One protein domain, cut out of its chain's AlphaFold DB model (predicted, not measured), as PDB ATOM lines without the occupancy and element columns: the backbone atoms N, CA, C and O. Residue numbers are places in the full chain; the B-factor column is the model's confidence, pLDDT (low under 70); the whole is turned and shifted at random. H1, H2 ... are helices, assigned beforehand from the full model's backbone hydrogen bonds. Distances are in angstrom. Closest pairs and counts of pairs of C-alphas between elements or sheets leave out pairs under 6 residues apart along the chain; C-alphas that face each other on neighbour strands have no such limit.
ATOM      1  N   PRO A   8     248.400 250.768 387.000       81.12
ATOM      2  CA  PRO A   8     248.150 249.867 388.118       81.12
ATOM      3  C   PRO A   8     248.364 250.576 389.458       81.12
ATOM      4  O   PRO A   8     249.258 251.413 389.607       81.12
ATOM      5  N   CYS A   9     247.539 250.249 390.450       82.06
ATOM      6  CA  CYS A   9     247.724 250.736 391.810       82.06
ATOM      7  C   CYS A   9     248.820 249.928 392.533       82.06
ATOM      8  O   CYS A   9     248.781 248.704 392.502       82.06
ATOM      9  N   PRO A  10     249.764 250.565 393.250       74.81
ATOM     10  CA  PRO A  10     250.809 249.845 393.989       74.81
ATOM     11  C   PRO A  10     250.295 249.115 395.243       74.81
ATOM     12  O   PRO A  10     251.015 248.305 395.813       74.81
ATOM     13  N   HIS A  11     249.072 249.412 395.694       69.12
ATOM     14  CA  HIS A  11     248.511 248.881 396.943       69.12
ATOM     15  C   HIS A  11     247.355 247.895 396.733       69.12
ATOM     16  O   HIS A  11     246.845 247.337 397.702       69.12
ATOM     17  N   CYS A  12     246.889 247.700 395.497       79.31
ATOM     18  CA  CYS A  12     245.837 246.733 395.190       79.31
ATOM     19  C   CYS A  12     245.875 246.316 393.714       79.31
ATOM     20  O   CYS A  12     246.409 247.053 392.889       79.31
ATOM     21  N   PRO A  13     245.233 245.198 393.337       79.06
ATOM     22  CA  PRO A  13     245.224 244.711 391.956       79.06
ATOM     23  C   PRO A  13     244.311 245.524 391.013       79.06
ATOM     24  O   PRO A  13     243.867 245.010 389.991       79.06
ATOM     25  N   LYS A  14     243.962 246.779 391.349       78.69
ATOM     26  CA  LYS A  14     243.122 247.623 390.488       78.69
ATOM     27  C   LYS A  14     243.965 248.383 389.476       78.69
ATOM     28  O   LYS A  14     244.920 249.075 389.829       78.69
ATOM     29  N   GLU A  15     243.516 248.332 388.232       85.88
ATOM     30  CA  GLU A  15     244.109 249.050 387.112       85.88
ATOM     31  C   GLU A  15     243.139 250.099 386.571       85.88
ATOM     32  O   GLU A  15     241.933 249.870 386.447       85.88
ATOM     33  N   PHE A  16     243.666 251.273 386.236       83.94
ATOM     34  CA  PHE A  16     242.871 252.394 385.749       83.94
ATOM     35  C   PHE A  16     243.339 252.822 384.367       83.94
ATOM     36  O   PHE A  16     244.526 252.949 384.116       83.94
ATOM     37  N   ARG A  17     242.405 253.168 383.482       84.50
ATOM     38  CA  ARG A  17     242.718 253.649 382.123       84.50
ATOM     39  C   ARG A  17     243.258 255.089 382.070       84.50
ATOM     40  O   ARG A  17     243.457 255.645 380.996       84.50
ATOM     41  N   THR A  18     243.409 255.762 383.215       84.31
ATOM     42  CA  THR A  18     243.812 257.178 383.278       84.31
ATOM     43  C   THR A  18     244.497 257.498 384.606       84.31
ATOM     44  O   THR A  18     243.980 257.131 385.663       84.31
ATOM     45  N   LEU A  19     245.581 258.285 384.566       83.06
ATOM     46  CA  LEU A  19     246.290 258.782 385.758       83.06
ATOM     47  C   LEU A  19     245.377 259.504 386.752       83.06
ATOM     48  O   LEU A  19     245.525 259.325 387.957       83.06
ATOM     49  N   LYS A  20     244.408 260.293 386.270       83.38
ATOM     50  CA  LYS A  20     243.450 261.007 387.130       83.38
ATOM     51  C   LYS A  20     242.654 260.040 388.011       83.38
ATOM     52  O   LYS A  20     242.589 260.232 389.221       83.38
ATOM     53  N   LYS A  21     242.139 258.955 387.421       82.25
ATOM     54  CA  LYS A  21     241.393 257.926 388.158       82.25
ATOM     55  C   LYS A  21     242.285 257.162 389.136       82.25
ATOM     56  O   LYS A  21     241.844 256.907 390.250       82.25
ATOM     57  N   LEU A  22     243.534 256.866 388.762       83.88
ATOM     58  CA  LEU A  22     244.507 256.295 389.698       83.88
ATOM     59  C   LEU A  22     244.801 257.253 390.864       83.88
ATOM     60  O   LEU A  22     244.888 256.814 392.004       83.88
ATOM     61  N   SER A  23     244.935 258.555 390.607       80.81
ATOM     62  CA  SER A  23     245.210 259.557 391.643       80.81
ATOM     63  C   SER A  23     244.060 259.668 392.645       80.81
ATOM     64  O   SER A  23     244.293 259.642 393.854       80.81
ATOM     65  N   ASP A  24     242.817 259.715 392.157       80.88
ATOM     66  CA  ASP A  24     241.620 259.731 393.002       80.88
ATOM     67  C   ASP A  24     241.471 258.418 393.785       80.88
ATOM     68  O   ASP A  24     241.224 258.433 394.988       80.88
ATOM     69  N   HIS A  25     241.725 257.276 393.147       83.00
ATOM     70  CA  HIS A  25     241.755 255.977 393.815       83.00
ATOM     71  C   HIS A  25     242.873 255.871 394.864       83.00
ATOM     72  O   HIS A  25     242.685 255.309 395.937       83.00
ATOM     73  N   ARG A  26     244.038 256.474 394.638       75.19
ATOM     74  CA  ARG A  26     245.102 256.492 395.647       75.19
ATOM     75  C   ARG A  26     244.689 257.272 396.897       75.19
ATOM     76  O   ARG A  26     245.198 256.987 397.974       75.19
ATOM     77  N   ARG A  27     243.734 258.206 396.798       71.94
ATOM     78  CA  ARG A  27     243.130 258.841 397.982       71.94
ATOM     79  C   ARG A  27     242.275 257.864 398.786       71.94
ATOM     80  O   ARG A  27     242.232 258.008 399.999       71.94
ATOM     81  N   THR A  28     241.671 256.849 398.158       71.19
ATOM     82  CA  THR A  28     240.973 255.771 398.886       71.19
ATOM     83  C   THR A  28     241.950 254.831 399.585       71.19
ATOM     84  O   THR A  28     241.606 254.236 400.597       71.19
ATOM     85  N   HIS A  29     243.177 254.717 399.066       70.12
ATOM     86  CA  HIS A  29     244.272 253.988 399.707       70.12
ATOM     87  C   HIS A  29     244.991 254.744 400.806       70.12
ATOM     88  O   HIS A  29     245.846 254.138 401.431       70.12
ATOM     89  N   LYS A  30     244.709 256.032 401.019       66.00
ATOM     90  CA  LYS A  30     245.328 256.804 402.094       66.00
ATOM     91  C   LYS A  30     244.430 256.748 403.334       66.00
ATOM     92  O   LYS A  30     243.618 257.659 403.510       66.00
ATOM     93  N   PRO A  31     244.556 255.720 404.197       64.38
ATOM     94  CA  PRO A  31     244.162 255.893 405.585       64.38
ATOM     95  C   PRO A  31     244.942 257.093 406.123       64.38
ATOM     96  O   PRO A  31     246.123 257.271 405.827       64.38
ATOM     97  N   VAL A  32     244.278 257.962 406.870       71.94
ATOM     98  CA  VAL A  32     244.968 259.106 407.485       71.94
ATOM     99  C   VAL A  32     245.840 258.627 408.654       71.94
ATOM    100  O   VAL A  32     246.716 259.360 409.094       71.94
ATOM    101  N   PHE A  33     245.624 257.389 409.108       74.56
ATOM    102  CA  PHE A  33     246.217 256.806 410.299       74.56
ATOM    103  C   PHE A  33     246.651 255.370 410.004       74.56
ATOM    104  O   PHE A  33     245.820 254.527 409.671       74.56
ATOM    105  N   VAL A  34     247.946 255.082 410.097       79.50
ATOM    106  CA  VAL A  34     248.498 253.734 409.901       79.50
ATOM    107  C   VAL A  34     249.088 253.268 411.224       79.50
ATOM    108  O   VAL A  34     249.716 254.049 411.932       79.50
ATOM    109  N   CYS A  35     248.866 252.006 411.580       83.12
ATOM    110  CA  CYS A  35     249.558 251.411 412.717       83.12
ATOM    111  C   CYS A  35     251.005 251.082 412.323       83.12
ATOM    112  O   CYS A  35     251.207 250.388 411.333       83.12
ATOM    113  N   HIS A  36     252.007 251.537 413.074       78.81
ATOM    114  CA  HIS A  36     253.414 251.244 412.768       78.81
ATOM    115  C   HIS A  36     253.824 249.818 413.161       78.81
ATOM    116  O   HIS A  36     254.729 249.262 412.549       78.81
ATOM    117  N   GLU A  37     253.098 249.200 414.096       80.69
ATOM    118  CA  GLU A  37     253.355 247.832 414.559       80.69
ATOM    119  C   GLU A  37     252.870 246.764 413.568       80.69
ATOM    120  O   GLU A  37     253.510 245.733 413.389       80.69
ATOM    121  N   CYS A  38     251.734 246.991 412.900       82.75
ATOM    122  CA  CYS A  38     251.152 246.008 411.975       82.75
ATOM    123  C   CYS A  38     250.830 246.554 410.579       82.75
ATOM    124  O   CYS A  38     250.247 245.844 409.760       82.75
ATOM    125  N   SER A  39     251.176 247.810 410.281       77.88
ATOM    126  CA  SER A  39     250.908 248.498 409.004       77.88
ATOM    127  C   SER A  39     249.428 248.562 408.592       77.88
ATOM    128  O   SER A  39     249.106 248.839 407.434       77.88
ATOM    129  N   SER A  40     248.503 248.338 409.534       77.56
ATOM    130  CA  SER A  40     247.071 248.325 409.236       77.56
ATOM    131  C   SER A  40     246.540 249.736 408.941       77.56
ATOM    132  O   SER A  40     246.828 250.672 409.693       77.56
ATOM    133  N   PRO A  41     245.758 249.903 407.857       76.38
ATOM    134  CA  PRO A  41     245.226 251.193 407.440       76.38
ATOM    135  C   PRO A  41     243.923 251.554 408.179       76.38
ATOM    136  O   PRO A  41     242.940 250.820 408.100       76.38
ATOM    137  N   PHE A  42     243.863 252.731 408.813       81.00
ATOM    138  CA  PHE A  42     242.670 253.256 409.491       81.00
ATOM    139  C   PHE A  42     242.213 254.619 408.950       81.00
ATOM    140  O   PHE A  42     242.983 255.552 408.713       81.00
ATOM    141  N   THR A  43     240.902 254.762 408.767       77.50
ATOM    142  CA  THR A  43     240.279 255.992 408.253       77.50
ATOM    143  C   THR A  43     240.112 257.080 409.316       77.50
ATOM    144  O   THR A  43     239.918 258.240 408.962       77.50
ATOM    145  N   ALA A  44     240.208 256.730 410.601       80.00
ATOM    146  CA  ALA A  44     240.013 257.643 411.718       80.00
ATOM    147  C   ALA A  44     240.999 257.358 412.857       80.00
ATOM    148  O   ALA A  44     241.387 256.218 413.099       80.00
ATOM    149  N   GLU A  45     241.341 258.395 413.616       81.69
ATOM    150  CA  GLU A  45     242.194 258.267 414.800       81.69
ATOM    151  C   GLU A  45     241.551 257.356 415.853       81.69
ATOM    152  O   GLU A  45     242.213 256.493 416.410       81.69
ATOM    153  N   LYS A  46     240.238 257.474 416.085       83.81
ATOM    154  CA  LYS A  46     239.537 256.658 417.090       83.81
ATOM    155  C   LYS A  46     239.645 255.156 416.807       83.81
ATOM    156  O   LYS A  46     239.764 254.370 417.741       83.81
ATOM    157  N   THR A  47     239.600 254.768 415.532       85.31
ATOM    158  CA  THR A  47     239.713 253.359 415.135       85.31
ATOM    159  C   THR A  47     241.151 252.865 415.239       85.31
ATOM    160  O   THR A  47     241.352 251.737 415.677       85.31
ATOM    161  N   LEU A  48     242.136 253.721 414.947       87.38
ATOM    162  CA  LEU A  48     243.548 253.439 415.213       87.38
ATOM    163  C   LEU A  48     243.809 253.257 416.721       87.38
ATOM    164  O   LEU A  48     244.478 252.309 417.111       87.38
ATOM    165  N   VAL A  49     243.248 254.117 417.577       85.69
ATOM    166  CA  VAL A  49     243.417 254.041 419.040       85.69
ATOM    167  C   VAL A  49     242.840 252.753 419.611       85.69
ATOM    168  O   VAL A  49     243.527 252.071 420.363       85.69
ATOM    169  N   SER A  50     241.606 252.395 419.235       88.12
ATOM    170  CA  SER A  50     241.028 251.108 419.646       88.12
ATOM    171  C   SER A  50     241.900 249.957 419.162       88.12
ATOM    172  O   SER A  50     242.219 249.063 419.927       88.12
ATOM    173  N   HIS A  51     242.374 250.014 417.916       89.19
ATOM    174  CA  HIS A  51     243.256 248.988 417.383       89.19
ATOM    175  C   HIS A  51     244.561 248.843 418.183       89.19
ATOM    176  O   HIS A  51     244.952 247.721 418.488       89.19
ATOM    177  N   TYR A  52     245.211 249.942 418.563       85.50
ATOM    178  CA  TYR A  52     246.410 249.897 419.400       85.50
ATOM    179  C   TYR A  52     246.132 249.314 420.785       85.50
ATOM    180  O   TYR A  52     246.930 248.513 421.257       85.50
ATOM    181  N   LEU A  53     244.999 249.644 421.401       87.38
ATOM    182  CA  LEU A  53     244.605 249.093 422.700       87.38
ATOM    183  C   LEU A  53     244.270 247.595 422.610       87.38
ATOM    184  O   LEU A  53     244.763 246.807 423.407       87.38
ATOM    185  N   ASP A  54     243.486 247.184 421.613       88.56
ATOM    186  CA  ASP A  54     242.987 245.810 421.483       88.56
ATOM    187  C   ASP A  54     244.017 244.835 420.882       88.56
ATOM    188  O   ASP A  54     243.991 243.642 421.183       88.56
ATOM    189  N   LYS A  55     244.882 245.303 419.970       87.50
ATOM    190  CA  LYS A  55     245.829 244.451 419.221       87.50
ATOM    191  C   LYS A  55     247.274 244.591 419.667       87.50
ATOM    192  O   LYS A  55     248.021 243.626 419.537       87.50
ATOM    193  N   HIS A  56     247.648 245.755 420.185       87.00
ATOM    194  CA  HIS A  56     249.019 246.039 420.600       87.00
ATOM    195  C   HIS A  56     249.138 246.359 422.098       87.00
ATOM    196  O   HIS A  56     250.250 246.487 422.593       87.00
ATOM    197  N   ASN A  57     248.018 246.460 422.827       87.38
ATOM    198  CA  ASN A  57     247.961 246.899 424.225       87.38
ATOM    199  C   ASN A  57     248.725 248.215 424.484       87.38
ATOM    200  O   ASN A  57     249.286 248.440 425.554       87.38
ATOM    201  N   ILE A  58     248.764 249.090 423.476       81.75
ATOM    202  CA  ILE A  58     249.424 250.392 423.554       81.75
ATOM    203  C   ILE A  58     248.392 251.403 424.042       81.75
ATOM    204  O   ILE A  58     247.389 251.671 423.377       81.75
ATOM    205  N   ALA A  59     248.649 251.971 425.221       80.75
ATOM    206  CA  ALA A  59     247.819 253.016 425.799       80.75
ATOM    207  C   ALA A  59     247.743 254.228 424.863       80.75
ATOM    208  O   ALA A  59     248.731 254.602 424.236       80.75
ATOM    209  N   LYS A  60     246.588 254.904 424.828       77.38
ATOM    210  CA  LYS A  60     246.348 256.074 423.963       77.38
ATOM    211  C   LYS A  60     247.443 257.153 424.058       77.38
ATOM    212  O   LYS A  60     247.694 257.842 423.077       77.38
ATOM    213  N   ALA A  61     248.072 257.292 425.226       75.00
ATOM    214  CA  ALA A  61     249.149 258.246 425.477       75.00
ATOM    215  C   ALA A  61     250.454 257.932 424.718       75.00
ATOM    216  O   ALA A  61     251.228 258.846 424.467       75.00
ATOM    217  N   ASN A  62     250.678 256.675 424.320       73.75
ATOM    218  CA  ASN A  62     251.904 256.210 423.664       73.75
ATOM    219  C   ASN A  62     251.691 255.860 422.177       73.75
ATOM    220  O   ASN A  62     252.454 255.105 421.583       73.75
ATOM    221  N   ILE A  63     250.613 256.361 421.564       75.50
ATOM    222  CA  ILE A  63     250.332 256.130 420.144       75.50
ATOM    223  C   ILE A  63     250.986 257.247 419.319       75.50
ATOM    224  O   ILE A  63     250.614 258.411 419.496       75.50
ATOM    225  N   PRO A  64     251.903 256.929 418.380       68.56
ATOM    226  CA  PRO A  64     252.478 257.919 417.477       68.56
ATOM    227  C   PRO A  64     251.391 258.497 416.561       68.56
ATOM    228  O   PRO A  64     250.881 257.823 415.663       68.56
ATOM    229  N   PHE A  65     251.001 259.749 416.799       66.25
ATOM    230  CA  PHE A  65     250.003 260.452 415.995       66.25
ATOM    231  C   PHE A  65     250.654 261.238 414.855       66.25
ATOM    232  O   PHE A  65     250.841 262.450 414.942       66.25
ATOM    233  N   GLU A  66     250.937 260.575 413.736       57.66
ATOM    234  CA  GLU A  66     251.268 261.279 412.495       57.66
ATOM    235  C   GLU A  66     249.991 261.573 411.698       57.66
ATOM    236  O   GLU A  66     249.455 260.728 410.983       57.66
ATOM    237  N   THR A  67     249.464 262.793 411.829       53.09
ATOM    238  CA  THR A  67     248.375 263.264 410.961       53.09
ATOM    239  C   THR A  67     248.937 263.854 409.670       53.09
ATOM    240  O   THR A  67     249.925 264.586 409.661       53.09
ATOM    241  N   ARG A  68     248.242 263.624 408.552       52.84
ATOM    242  CA  ARG A  68     248.575 264.173 407.221       52.84
ATOM    243  C   ARG A  68     248.807 265.703 407.184       52.84
ATOM    244  O   ARG A  68     249.476 266.177 406.268       52.84
ATOM    245  N   LYS A  69     248.315 266.476 408.166       44.09
ATOM    246  CA  LYS A  69     248.543 267.933 408.260       44.09
ATOM    247  C   LYS A  69     250.030 268.308 408.355       44.09
ATOM    248  O   LYS A  69     250.399 269.367 407.857       44.09
ATOM    249  N   SER A  70     250.874 267.437 408.907       41.88
ATOM    250  CA  SER A  70     252.322 267.665 409.042       41.88
ATOM    251  C   SER A  70     253.097 267.446 407.731       41.88
ATOM    252  O   SER A  70     254.161 268.024 407.540       41.88
ATOM    253  N   GLN A  71     252.562 266.650 406.793       53.00
ATOM    254  CA  GLN A  71     253.218 266.335 405.510       53.00
ATOM    255  C   GLN A  71     252.856 267.308 404.376       53.00
ATOM    256  O   GLN A  71     253.582 267.407 403.391       53.00
TER     257      GLN A  71
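Overview. This is residues 8 to 71 of the 231 residues of an uncharacterized protein of Rhizoclosmatium globosum (UniProt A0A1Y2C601). There is little regular structure here: two small lobes set end to end, one with H1 and the loop of residues 8 to 18 folded back beside it, the other with H2 and a looped, briefly paired stretch, residues 33 to 42. Residues 29 to 32 bridge the lobes. The printed part has 64 residues with two named helices, H1 then H2, and no named strand; the class is all helix, with only 22 residues in named elements. It is loose, radius of gyration of the C-alphas 14.2 A, and elongated, spanning 44 by 24 by 15 A.

Arrangement. H1, residues 19 to 28, and H2, residues 45 to 56, are apart. Between them, residues 33 to 34 pair antiparallel with residues 41 to 42. In H2 every O i to N i+4 pair is within hydrogen-bond range; in H1, 5 of 6 are.

Along the chain. H1 begins at C-alpha 19 (246.290, 258.782, 385.758) and is 14.5 A long. H2, 15.2 A long, ends at C-alpha 56 (249.019, 246.039, 420.600).

Size, cuts and confidence. The C-alphas farthest apart, of Arg 17 and Ala 61, are 44.1 A apart. The printed part has no cut. The link from H1 to H2, 16 residues, is long. Residue 11, residues 30 to 31 and residues 64 to 71 have pLDDT under 70.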